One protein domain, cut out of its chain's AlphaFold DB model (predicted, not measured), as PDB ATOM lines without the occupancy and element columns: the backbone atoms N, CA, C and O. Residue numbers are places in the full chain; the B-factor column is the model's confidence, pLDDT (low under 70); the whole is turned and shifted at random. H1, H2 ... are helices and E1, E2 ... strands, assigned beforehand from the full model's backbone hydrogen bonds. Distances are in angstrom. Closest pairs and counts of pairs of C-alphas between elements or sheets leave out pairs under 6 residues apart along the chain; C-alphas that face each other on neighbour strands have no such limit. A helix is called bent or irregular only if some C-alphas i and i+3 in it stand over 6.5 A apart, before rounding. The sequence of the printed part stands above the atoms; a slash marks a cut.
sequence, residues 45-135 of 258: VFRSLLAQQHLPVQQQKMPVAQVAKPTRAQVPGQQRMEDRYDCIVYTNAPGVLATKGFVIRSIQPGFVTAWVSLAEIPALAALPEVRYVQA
ATOM      1  N   VAL A  45     168.868 159.421 177.931       86.38
ATOM      2  CA  VAL A  45     167.637 158.745 178.355       86.38
ATOM      3  C   VAL A  45     166.850 158.276 177.134       86.38
ATOM      4  O   VAL A  45     166.492 157.100 177.033       86.38
ATOM      5  N   PHE A  46     166.642 159.154 176.151       88.44
ATOM      6  CA  PHE A  46     165.934 158.796 174.924       88.44
ATOM      7  C   PHE A  46     166.716 157.816 174.051       88.44
ATOM      8  O   PHE A  46     166.111 156.898 173.500       88.44
ATOM      9  N   ARG A  47     168.048 157.932 173.966       87.50
ATOM     10  CA  ARG A  47     168.874 156.925 173.273       87.50
ATOM     11  C   ARG A  47     168.738 155.551 173.914       87.50
ATOM     12  O   ARG A  47     168.623 154.561 173.197       87.50
ATOM     13  N   SER A  48     168.718 155.489 175.246       83.25
ATOM     14  CA  SER A  48     168.497 154.240 175.979       83.25
ATOM     15  C   SER A  48     167.117 153.653 175.675       83.25
ATOM     16  O   SER A  48     167.020 152.467 175.369       83.25
ATOM     17  N   LEU A  49     166.054 154.466 175.698       84.38
ATOM     18  CA  LEU A  49     164.694 154.017 175.371       84.38
ATOM     19  C   LEU A  49     164.579 153.519 173.923       84.38
ATOM     20  O   LEU A  49     164.020 152.450 173.673       84.38
ATOM     21  N   LEU A  50     165.163 154.249 172.970       86.19
ATOM     22  CA  LEU A  50     165.223 153.850 171.564       86.19
ATOM     23  C   LEU A  50     165.987 152.533 171.390       86.19
ATOM     24  O   LEU A  50     165.506 151.636 170.703       86.19
ATOM     25  N   ALA A  51     167.145 152.378 172.038       81.94
ATOM     26  CA  ALA A  51     167.929 151.145 171.982       81.94
ATOM     27  C   ALA A  51     167.157 149.944 172.555       81.94
ATOM     28  O   ALA A  51     167.195 148.857 171.979       81.94
ATOM     29  N   GLN A  52     166.407 150.137 173.644       77.00
ATOM     30  CA  GLN A  52     165.595 149.081 174.251       77.00
ATOM     31  C   GLN A  52     164.448 148.613 173.348       77.00
ATOM     32  O   GLN A  52     164.189 147.412 173.300       77.00
ATOM     33  N   GLN A  53     163.811 149.501 172.574       76.69
ATOM     34  CA  GLN A  53     162.763 149.096 171.619       76.69
ATOM     35  C   GLN A  53     163.248 148.097 170.559       76.69
ATOM     36  O   GLN A  53     162.439 147.360 170.002       76.69
ATOM     37  N   HIS A  54     164.552 148.068 170.280       71.75
ATOM     38  CA  HIS A  54     165.143 147.179 169.281       71.75
ATOM     39  C   HIS A  54     165.551 145.819 169.870       71.75
ATOM     40  O   HIS A  54     165.881 144.900 169.121       71.75
ATOM     41  N   LEU A  55     165.533 145.672 171.199       71.81
ATOM     42  CA  LEU A  55     165.833 144.412 171.872       71.81
ATOM     43  C   LEU A  55     164.570 143.544 171.983       71.81
ATOM     44  O   LEU A  55     163.482 144.078 172.230       71.81
ATOM     45  N   PRO A  56     164.694 142.205 171.880       73.88
ATOM     46  CA  PRO A  56     163.626 141.292 172.271       73.88
ATOM     47  C   PRO A  56     163.154 141.610 173.691       73.88
ATOM     48  O   PRO A  56     163.982 141.888 174.556       73.88
ATOM     49  N   VAL A  57     161.848 141.509 173.956       65.75
ATOM     50  CA  VAL A  57     161.243 141.844 175.266       65.75
ATOM     51  C   VAL A  57     161.979 141.172 176.433       65.75
ATOM     52  O   VAL A  57     162.200 141.784 177.470       65.75
ATOM     53  N   GLN A  58     162.449 139.938 176.239       66.19
ATOM     54  CA  GLN A  58     163.187 139.155 177.240       66.19
ATOM     55  C   GLN A  58     164.587 139.706 177.575       66.19
ATOM     56  O   GLN A  58     165.177 139.311 178.575       66.19
ATOM     57  N   GLN A  59     165.139 140.584 176.734       64.88
ATOM     58  CA  GLN A  59     166.471 141.184 176.866       64.88
ATOM     59  C   GLN A  59     166.416 142.685 177.190       64.88
ATOM     60  O   GLN A  59     167.458 143.311 177.400       64.88
ATOM     61  N   GLN A  60     165.218 143.272 177.237       65.56
ATOM     62  CA  GLN A  60     165.025 144.658 177.647       65.56
ATOM     63  C   GLN A  60     165.347 144.783 179.140       65.56
ATOM     64  O   GLN A  60     164.734 144.137 179.987       65.56
ATOM     65  N   LYS A  61     166.350 145.599 179.472       61.72
ATOM     66  CA  LYS A  61     166.690 145.930 180.861       61.72
ATOM     67  C   LYS A  61     165.822 147.091 181.335       61.72
ATOM     68  O   LYS A  61     165.508 147.970 180.536       61.72
ATOM     69  N   MET A  62     165.506 147.131 182.632       50.62
ATOM     70  CA  MET A  62     164.885 148.321 183.216       50.62
ATOM     71  C   MET A  62     165.781 149.544 182.947       50.62
ATOM     72  O   MET A  62     166.992 149.465 183.181       50.62
ATOM     73  N   PRO A  63     165.230 150.642 182.405       52.34
ATOM     74  CA  PRO A  63     166.010 151.839 182.134       52.34
ATOM     75  C   PRO A  63     166.575 152.451 183.426       52.34
ATOM     76  O   PRO A  63     166.044 152.248 184.517       52.34
ATOM     77  N   VAL A  64     167.692 153.171 183.276       50.03
ATOM     78  CA  VAL A  64     168.396 153.898 184.348       50.03
ATOM     79  C   VAL A  64     167.408 154.801 185.104       50.03
ATOM     80  O   VAL A  64     166.477 155.323 184.499       50.03
ATOM     81  N   ALA A  65     167.615 154.967 186.416       43.72
ATOM     82  CA  ALA A  65     166.671 155.440 187.442       43.72
ATOM     83  C   ALA A  65     165.975 156.818 187.256       43.72
ATOM     84  O   ALA A  65     165.274 157.258 188.156       43.72
ATOM     85  N   GLN A  66     166.080 157.481 186.103       54.09
ATOM     86  CA  GLN A  66     165.397 158.742 185.774       54.09
ATOM     87  C   GLN A  66     164.650 158.612 184.440       54.09
ATOM     88  O   GLN A  66     164.958 159.254 183.438       54.09
ATOM     89  N   VAL A  67     163.692 157.691 184.392       62.97
ATOM     90  CA  VAL A  67     162.978 157.363 183.155       62.97
ATOM     91  C   VAL A  67     161.993 158.485 182.837       62.97
ATOM     92  O   VAL A  67     161.038 158.687 183.588       62.97
ATOM     93  N   ALA A  68     162.174 159.176 181.708       68.81
ATOM     94  CA  ALA A  68     161.103 159.978 181.126       68.81
ATOM     95  C   ALA A  68     159.882 159.064 180.943       68.81
ATOM     96  O   ALA A  68     159.944 158.091 180.194       68.81
ATOM     97  N   LYS A  69     158.796 159.311 181.679       79.06
ATOM     98  CA  LYS A  69     157.599 158.460 181.629       79.06
ATOM     99  C   LYS A  69     156.706 158.919 180.476       79.06
ATOM    100  O   LYS A  69     156.409 160.113 180.399       79.06
ATOM    101  N   PRO A  70     156.256 158.017 179.587       84.31
ATOM    102  CA  PRO A  70     155.300 158.404 178.569       84.31
ATOM    103  C   PRO A  70     153.947 158.723 179.207       84.31
ATOM    104  O   PRO A  70     153.505 158.061 180.145       84.31
ATOM    105  N   THR A  71     153.259 159.704 178.639       84.75
ATOM    106  CA  THR A  71     151.841 159.944 178.886       84.75
ATOM    107  C   THR A  71     151.050 159.364 177.726       84.75
ATOM    108  O   THR A  71     151.259 159.751 176.572       84.75
ATOM    109  N   ARG A  72     150.123 158.450 178.022       83.88
ATOM    110  CA  ARG A  72     149.200 157.910 177.025       83.88
ATOM    111  C   ARG A  72     148.014 158.844 176.869       83.88
ATOM    112  O   ARG A  72     147.193 158.951 177.776       83.88
ATOM    113  N   ALA A  73     147.899 159.501 175.724       79.75
ATOM    114  CA  ALA A  73     146.764 160.377 175.455       79.75
ATOM    115  C   ALA A  73     146.464 160.486 173.955       79.75
ATOM    116  O   ALA A  73     147.204 159.981 173.108       79.75
ATOM    117  N   GLN A  74     145.316 161.085 173.641       79.94
ATOM    118  CA  GLN A  74     144.870 161.271 172.267       79.94
ATOM    119  C   GLN A  74     145.711 162.361 171.605       79.94
ATOM    120  O   GLN A  74     145.868 163.454 172.152       79.94
ATOM    121  N   VAL A  75     146.244 162.073 170.418       76.31
ATOM    122  CA  VAL A  75     147.017 163.066 169.665       76.31
ATOM    123  C   VAL A  75     146.073 164.159 169.155       76.31
ATOM    124  O   VAL A  75     145.039 163.832 168.562       76.31
ATOM    125  N   PRO A  76     146.401 165.453 169.330       74.75
ATOM    126  CA  PRO A  76     145.611 166.536 168.757       74.75
ATOM    127  C   PRO A  76     145.401 166.336 167.248       74.75
ATOM    128  O   PRO A  76     146.360 166.197 166.492       74.75
ATOM    129  N   GLY A  77     144.141 166.292 166.809       72.12
ATOM    130  CA  GLY A  77     143.786 166.087 165.400       72.12
ATOM    131  C   GLY A  77     143.754 164.629 164.918       72.12
ATOM    132  O   GLY A  77     143.488 164.400 163.742       72.12
ATOM    133  N   GLN A  78     143.970 163.634 165.790       74.19
ATOM    134  CA  GLN A  78     143.828 162.210 165.456       74.19
ATOM    135  C   GLN A  78     142.916 161.488 166.458       74.19
ATOM    136  O   GLN A  78     142.802 161.883 167.613       74.19
ATOM    137  N   GLN A  79     142.274 160.393 166.038       72.19
ATOM    138  CA  GLN A  79     141.467 159.536 166.931       72.19
ATOM    139  C   GLN A  79     142.284 158.414 167.599       72.19
ATOM    140  O   GLN A  79     141.725 157.508 168.214       72.19
ATOM    141  N   ARG A  80     143.615 158.444 167.473       79.12
ATOM    142  CA  ARG A  80     144.512 157.415 168.004       79.12
ATOM    143  C   ARG A  80     145.054 157.820 169.375       79.12
ATOM    144  O   ARG A  80     145.512 158.944 169.562       79.12
ATOM    145  N   MET A  81     145.044 156.861 170.298       81.69
ATOM    146  CA  MET A  81     145.767 156.932 171.568       81.69
ATOM    147  C   MET A  81     147.169 156.357 171.383       81.69
ATOM    148  O   MET A  81     147.308 155.226 170.906       81.69
ATOM    149  N   GLU A  82     148.193 157.085 171.806       85.62
ATOM    150  CA  GLU A  82     149.575 156.601 171.800       85.62
ATOM    151  C   GLU A  82     150.382 157.165 172.970       85.62
ATOM    152  O   GLU A  82     149.992 158.146 173.606       85.62
ATOM    153  N   ASP A  83     151.492 156.495 173.262       86.44
ATOM    154  CA  ASP A  83     152.433 156.874 174.308       86.44
ATOM    155  C   ASP A  83     153.360 157.975 173.786       86.44
ATOM    156  O   ASP A  83     154.092 157.779 172.807       86.44
ATOM    157  N   ARG A  84     153.331 159.142 174.439       89.31
ATOM    158  CA  ARG A  84     154.144 160.307 174.065       89.31
ATOM    159  C   ARG A  84     154.931 160.836 175.254       89.31
ATOM    160  O   ARG A  84     154.447 160.850 176.384       89.31
ATOM    161  N   TYR A  85     156.141 161.291 174.982       90.38
ATOM    162  CA  TYR A  85     157.095 161.809 175.950       90.38
ATOM    163  C   TYR A  85     157.135 163.329 175.852       90.38
ATOM    164  O   TYR A  85     157.150 163.889 174.752       90.38
ATOM    165  N   ASP A  86     157.161 163.998 176.998       90.62
ATOM    166  CA  ASP A  86     157.580 165.394 177.054       90.62
ATOM    167  C   ASP A  86     159.082 165.473 176.759       90.62
ATOM    168  O   ASP A  86     159.849 164.592 177.146       90.62
ATOM    169  N   CYS A  87     159.502 166.509 176.041       91.94
ATOM    170  CA  CYS A  87     160.905 166.772 175.744       91.94
ATOM    171  C   CYS A  87     161.176 168.275 175.649       91.94
ATOM    172  O   CYS A  87     160.311 169.059 175.247       91.94
ATOM    173  N   ILE A  88     162.398 168.665 176.004       94.12
ATOM    174  CA  ILE A  88     162.926 170.014 175.807       94.12
ATOM    175  C   ILE A  88     163.741 169.994 174.515       94.12
ATOM    176  O   ILE A  88     164.710 169.250 174.383       94.12
ATOM    177  N   VAL A  89     163.348 170.807 173.541       96.00
ATOM    178  CA  VAL A  89     163.955 170.837 172.211       96.00
ATOM    179  C   VAL A  89     164.651 172.170 172.021       96.00
ATOM    180  O   VAL A  89     164.014 173.216 171.895       96.00
ATOM    181  N   TYR A  90     165.975 172.139 171.975       96.00
ATOM    182  CA  TYR A  90     166.790 173.331 171.799       96.00
ATOM    183  C   TYR A  90     166.798 173.744 170.328       96.00
ATOM    184  O   TYR A  90     167.366 173.058 169.474       96.00
ATOM    185  N   THR A  91     166.168 174.877 170.030       94.69
ATOM    186  CA  THR A  91     166.019 175.414 168.677       94.69
ATOM    187  C   THR A  91     165.791 176.923 168.721       94.69
ATOM    188  O   THR A  91     165.216 177.447 169.670       94.69
ATOM    189  N   ASN A  92     166.212 177.616 167.664       92.19
ATOM    190  CA  ASN A  92     165.907 179.034 167.457       92.19
ATOM    191  C   ASN A  92     164.788 179.240 166.416       92.19
ATOM    192  O   ASN A  92     164.460 180.380 166.096       92.19
ATOM    193  N   ALA A  93     164.212 178.161 165.868       91.75
ATOM    194  CA  ALA A  93     163.217 178.211 164.795       91.75
ATOM    195  C   ALA A  93     161.952 177.392 165.139       91.75
ATOM    196  O   ALA A  93     161.597 176.463 164.409       91.75
ATOM    197  N   PRO A  94     161.232 177.731 166.228       87.69
ATOM    198  CA  PRO A  94     160.094 176.948 166.724       87.69
ATOM    199  C   PRO A  94     158.976 176.758 165.686       87.69
ATOM    200  O   PRO A  94     158.350 175.700 165.637       87.69
ATOM    201  N   GLY A  95     158.762 177.745 164.809       87.44
ATOM    202  CA  GLY A  95     157.748 177.674 163.753       87.44
ATOM    203  C   GLY A  95     157.969 176.522 162.767       87.44
ATOM    204  O   GLY A  95     157.005 175.893 162.339       87.44
ATOM    205  N   VAL A  96     159.225 176.176 162.463       89.38
ATOM    206  CA  VAL A  96     159.550 175.079 161.535       89.38
ATOM    207  C   VAL A  96     159.103 173.733 162.108       89.38
ATOM    208  O   VAL A  96     158.547 172.907 161.384       89.38
ATOM    209  N   LEU A  97     159.271 173.525 163.415       89.50
ATOM    210  CA  LEU A  97     158.880 172.283 164.081       89.50
ATOM    211  C   LEU A  97     157.356 172.089 164.021       89.50
ATOM    212  O   LEU A  97     156.890 171.009 163.659       89.50
ATOM    213  N   ALA A  98     156.582 173.146 164.284       86.06
ATOM    214  CA  ALA A  98     155.122 173.098 164.197       86.06
ATOM    215  C   ALA A  98     154.635 172.789 162.769       86.06
ATOM    216  O   ALA A  98     153.770 171.937 162.580       86.06
ATOM    217  N   THR A  99     155.239 173.403 161.740       87.50
ATOM    218  CA  THR A  99     154.877 173.127 160.331       87.50
ATOM    219  C   THR A  99     155.172 171.693 159.888       87.50
ATOM    220  O   THR A  99     154.539 171.194 158.962       87.50
ATOM    221  N   LYS A 100     156.104 171.007 160.560       86.38
ATOM    222  CA  LYS A 100     156.430 169.594 160.322       86.38
ATOM    223  C   LYS A 100     155.529 168.624 161.094       86.38
ATOM    224  O   LYS A 100     155.736 167.419 161.006       86.38
ATOM    225  N   GLY A 101     154.530 169.138 161.814       85.81
ATOM    226  CA  GLY A 101     153.518 168.342 162.505       85.81
ATOM    227  C   GLY A 101     153.892 167.916 163.924       85.81
ATOM    228  O   GLY A 101     153.165 167.122 164.517       85.81
ATOM    229  N   PHE A 102     154.989 168.428 164.495       90.19
ATOM    230  CA  PHE A 102     155.318 168.152 165.893       90.19
ATOM    231  C   PHE A 102     154.402 168.937 166.832       90.19
ATOM    232  O   PHE A 102     154.159 170.131 166.642       90.19
ATOM    233  N   VAL A 103     153.927 168.272 167.883       89.38
ATOM    234  CA  VAL A 103     153.083 168.897 168.904       89.38
ATOM    235  C   VAL A 103     153.963 169.720 169.844       89.38
ATOM    236  O   VAL A 103     154.628 169.176 170.726       89.38
ATOM    237  N   ILE A 104     153.962 171.038 169.649       91.75
ATOM    238  CA  ILE A 104     154.651 172.001 170.514       91.75
ATOM    239  C   ILE A 104     153.706 172.443 171.632       91.75
ATOM    240  O   ILE A 104     152.560 172.800 171.368       91.75
ATOM    241  N   ARG A 105     154.186 172.420 172.878       88.69
ATOM    242  CA  ARG A 105     153.420 172.821 174.069       88.69
ATOM    243  C   ARG A 105     153.747 174.242 174.509       88.69
ATOM    244  O   ARG A 105     152.838 175.030 174.746       88.69
ATOM    245  N   SER A 106     155.030 174.588 174.590       90.06
ATOM    246  CA  SER A 106     155.478 175.934 174.959       90.06
ATOM    247  C   SER A 106     156.683 176.379 174.140       90.06
ATOM    248  O   SER A 106     157.501 175.560 173.718       90.06
ATOM    249  N   ILE A 107     156.786 177.690 173.919       92.56
ATOM    250  CA  ILE A 107     157.889 178.323 173.197       92.56
ATOM    251  C   ILE A 107     158.607 179.269 174.151       92.56
ATOM    252  O   ILE A 107     157.966 180.111 174.774       92.56
ATOM    253  N   GLN A 108     159.928 179.131 174.248       90.12
ATOM    254  CA  GLN A 108     160.801 179.974 175.057       90.12
ATOM    255  C   GLN A 108     161.984 180.477 174.214       90.12
ATOM    256  O   GLN A 108     162.291 179.907 173.160       90.12
ATOM    257  N   PRO A 109     162.683 181.542 174.637       90.88
ATOM    258  CA  PRO A 109     163.924 181.944 173.986       90.88
ATOM    259  C   PRO A 109     164.948 180.793 173.980       90.88
ATOM    260  O   PRO A 109     165.438 180.371 175.024       90.88
ATOM    261  N   GLY A 110     165.270 180.269 172.793       91.25
ATOM    262  CA  GLY A 110     166.308 179.249 172.584       91.25
ATOM    263  C   GLY A 110     165.876 177.782 172.732       91.25
ATOM    264  O   GLY A 110     166.677 176.895 172.405       91.25
ATOM    265  N   PHE A 111     164.644 177.506 173.177       94.94
ATOM    266  CA  PHE A 111     164.087 176.151 173.235       94.94
ATOM    267  C   PHE A 111     162.551 176.122 173.213       94.94
ATOM    268  O   PHE A 111     161.873 177.117 173.456       94.94
ATOM    269  N   VAL A 112     161.990 174.946 172.950       94.75
ATOM    270  CA  VAL A 112     160.554 174.660 173.070       94.75
ATOM    271  C   VAL A 112     160.331 173.413 173.910       94.75
ATOM    272  O   VAL A 112     161.214 172.562 173.995       94.75
ATOM    273  N   THR A 113     159.144 173.273 174.491       93.06
ATOM    274  CA  THR A 113     158.685 171.966 174.972       93.06
ATOM    275  C   THR A 113     157.830 171.314 173.897       93.06
ATOM    276  O   THR A 113     156.955 171.952 173.303       93.06
ATOM    277  N   ALA A 114     158.099 170.046 173.614       92.94
ATOM    278  CA  ALA A 114     157.349 169.268 172.644       92.94
ATOM    279  C   ALA A 114     156.884 167.958 173.269       92.94
ATOM    280  O   ALA A 114     157.508 167.425 174.185       92.94
ATOM    281  N   TRP A 115     155.774 167.446 172.757       92.00
ATOM    282  CA  TRP A 115     155.185 166.201 173.217       92.00
ATOM    283  C   TRP A 115     155.161 165.225 172.055       92.00
ATOM    284  O   TRP A 115     154.352 165.382 171.143       92.00
ATOM    285  N   VAL A 116     156.083 164.265 172.040       91.69
ATOM    286  CA  VAL A 116     156.425 163.455 170.856       91.69
ATOM    287  C   VAL A 116     156.368 161.960 171.139       91.69
ATOM    288  O   VAL A 116     156.629 161.525 172.258       91.69
ATOM    289  N   SER A 117     156.027 161.153 170.137       90.75
ATOM    290  CA  SER A 117     156.154 159.697 170.260       90.75
ATOM    291  C   SER A 117     157.630 159.288 170.233       90.75
ATOM    292  O   SER A 117     158.478 159.997 169.689       90.75
ATOM    293  N   LEU A 118     157.966 158.119 170.786       88.44
ATOM    294  CA  LEU A 118     159.358 157.642 170.787       88.44
ATOM    295  C   LEU A 118     159.927 157.524 169.358       88.44
ATOM    296  O   LEU A 118     161.096 157.821 169.130       88.44
ATOM    297  N   ALA A 119     159.083 157.185 168.378       88.19
ATOM    298  CA  ALA A 119     159.458 157.098 166.965       88.19
ATOM    299  C   ALA A 119     159.705 158.468 166.301       88.19
ATOM    300  O   ALA A 119     160.432 158.550 165.312       88.19
ATOM    301  N   GLU A 120     159.125 159.546 166.829       91.19
ATOM    302  CA  GLU A 120     159.300 160.910 166.318       91.19
ATOM    303  C   GLU A 120     160.622 161.547 166.777       91.19
ATOM    304  O   GLU A 120     161.122 162.456 166.113       91.19
ATOM    305  N   ILE A 121     161.227 161.065 167.869       92.12
ATOM    306  CA  ILE A 121     162.451 161.641 168.456       92.12
ATOM    307  C   ILE A 121     163.637 161.648 167.469       92.12
ATOM    308  O   ILE A 121     164.253 162.706 167.305       92.12
ATOM    309  N   PRO A 122     163.958 160.551 166.747       92.56
ATOM    310  CA  PRO A 122     165.018 160.579 165.738       92.56
ATOM    311  C   PRO A 122     164.721 161.533 164.574       92.56
ATOM    312  O   PRO A 122     165.627 162.198 164.073       92.56
ATOM    313  N   ALA A 123     163.454 161.632 164.157       91.50
ATOM    314  CA  ALA A 123     163.041 162.533 163.082       91.50
ATOM    315  C   ALA A 123     163.182 164.005 163.492       91.50
ATOM    316  O   ALA A 123     163.619 164.833 162.695       91.50
ATOM    317  N   LEU A 124     162.865 164.315 164.750       91.62
ATOM    318  CA  LEU A 124     163.042 165.635 165.337       91.62
ATOM    319  C   LEU A 124     164.527 166.013 165.441       91.62
ATOM    320  O   LEU A 124     164.914 167.103 165.028       91.62
ATOM    321  N   ALA A 125     165.374 165.101 165.926       93.50
ATOM    322  CA  ALA A 125     166.818 165.320 166.039       93.50
ATOM    323  C   ALA A 125     167.513 165.493 164.674       93.50
ATOM    324  O   ALA A 125     168.489 166.240 164.554       93.50
ATOM    325  N   ALA A 126     166.989 164.853 163.626       92.69
ATOM    326  CA  ALA A 126     167.521 164.960 162.271       92.69
ATOM    327  C   ALA A 126     167.337 166.352 161.634       92.69
ATOM    328  O   ALA A 126     167.966 166.626 160.610       92.69
ATOM    329  N   LEU A 127     166.506 167.228 162.210       92.00
ATOM    330  CA  LEU A 127     166.301 168.578 161.691       92.00
ATOM    331  C   LEU A 127     167.550 169.458 161.881       92.00
ATOM    332  O   LEU A 127     168.154 169.451 162.961       92.00
ATOM    333  N   PRO A 128     167.948 170.250 160.866       93.00
ATOM    334  CA  PRO A 128     169.079 171.165 160.995       93.00
ATOM    335  C   PRO A 128     168.818 172.269 162.030       93.00
ATOM    336  O   PRO A 128     169.753 172.727 162.680       93.00
ATOM    337  N   GLU A 129     167.556 172.649 162.240       93.94
ATOM    338  CA  GLU A 129     167.144 173.672 163.205       93.94
ATOM    339  C   GLU A 129     167.155 173.178 164.658       93.94
ATOM    340  O   GLU A 129     167.073 173.990 165.587       93.94
ATOM    341  N   VAL A 130     167.231 171.863 164.872       95.25
ATOM    342  CA  VAL A 130     167.266 171.249 166.201       95.25
ATOM    343  C   VAL A 130     168.714 171.029 166.609       95.25
ATOM    344  O   VAL A 130     169.479 170.332 165.939       95.25
ATOM    345  N   ARG A 131     169.099 171.632 167.733       96.25
ATOM    346  CA  ARG A 131     170.431 171.494 168.326       96.25
ATOM    347  C   ARG A 131     170.510 170.280 169.242       96.25
ATOM    348  O   ARG A 131     171.513 169.578 169.214       96.25
ATOM    349  N   TYR A 132     169.473 170.061 170.048       95.81
ATOM    350  CA  TYR A 132     169.437 168.995 171.045       95.81
ATOM    351  C   TYR A 132     167.994 168.667 171.459       95.81
ATOM    352  O   TYR A 132     167.158 169.569 171.522       95.81
ATOM    353  N   VAL A 133     167.714 167.395 171.742       95.25
ATOM    354  CA  VAL A 133     166.433 166.875 172.242       95.25
ATOM    355  C   VAL A 133     166.681 166.253 173.611       95.25
ATOM    356  O   VAL A 133     167.206 165.144 173.707       95.25
ATOM    357  N   GLN A 134     166.306 166.982 174.656       93.38
ATOM    358  CA  GLN A 134     166.526 166.631 176.052       93.38
ATOM    359  C   GLN A 134     165.295 165.970 176.673       93.38
ATOM    360  O   GLN A 134     164.167 166.445 176.506       93.38
ATOM    361  N   ALA A 135     165.519 164.871 177.394       89.56
ATOM    362  CA  ALA A 135     164.506 164.274 178.250       89.56
ATOM    363  C   ALA A 135     164.287 165.171 179.481       89.56
ATOM    364  O   ALA A 135     165.260 165.684 180.033       89.56
TER     365      ALA A 135
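Overview. This is residues 45 to 135 of the 258 residues of the protein "S8 family serine peptidase" of Phnomibacter ginsenosidimutans (UniProt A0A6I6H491). A strongly twisted sheet of five strands, with the long, bent strand E2 running through it, has two short helices, H2 and H3, over one face. H1 only grazes the sheet, and the long link after it loops outward, with residues 54 to 59 sticking out; the hairpin of E1 and E2 extends the sheet elsewhere. The printed part has 91 residues, with three named helices and five named strands; along the chain come H1, then E1 and E2, then H2, then E3 and E4, then H3, and last E5; the sheet is branched, with the antiparallel neighbour pairs E1 and E2, E2 and E4, E2 and E5, and E3 and E4, and the class is mixed, helices and strands. The whole is compact, with a radius of gyration of the C-alphas of 13.7 A and spans of 41 by 31 by 20 A.

Along the chain. H1, residues 45 to 53, begins with C-alpha 45 at (167.637, 158.745, 178.355) and is 12.7 A long from first to last C-alpha. E1 is residues 71 to 74. E2, residues 81 to 91, is 27.6 A long, begins with C-alpha 81 at (145.767, 156.932, 171.568) and bends by 59 degrees at residue 88. H2 is residues 94 to 99 and E3 residues 104 to 108. E4, residues 111 to 117, is 18.5 A long. H3 is residues 120 to 125. E5, residues 130 to 134, ends with C-alpha 134 at (166.526, 166.631, 176.052).

Arrangement. The pairing along E2 is staggered: E1 and E5 lie on one side of it, beside residues 81 to 84 and 87 to 91, and E4 on the other side, beside residues 84 to 91. E1 and E2 form a hairpin, with N 71 and O 84 2.8 A apart, within hydrogen-bond range. Across E2 and E4, N 85 and O 116 are 2.8 A apart; across E2 and E5, N 88 and O 134 are 2.9 A apart. E3 and E4 form a hairpin, with N 105 and O 113 2.8 A apart. H2 and H3 are on the same face of the sheet. H3 has a height over the sheet of 7.9 A and runs along E2, at 1 degrees on the local plane; its closest C-alphas to E5 are those of Ala 125 and Val 133, 6.4 A apart. H2, at a height of 8.8 A, lies over E4 and runs along it, at 4 degrees on the local plane; the closest C-alphas of H2 and E3 are those of Ala 98 and Ile 104, 6.4 A apart. H1, which grazes the sheet with residues 45 to 46, is close to but not clearly touching H3, with the C-alphas of Phe 46 and Ile 121 7.9 A apart. In H1, H2 and H3 every O i to N i+4 pair is within hydrogen-bond range.

Size, cuts and confidence. The two C-alphas farthest apart are those of Gln 58 and Pro 109, 42.9 A, while those of Val 45 and Ala 135, the first and last printed, are 6.4 A apart. The printed part has no cut. The link from H1 to E1, 17 residues, is long. The mean pLDDT of the printed part is 83.8, and residues 57 to 68 are under 70.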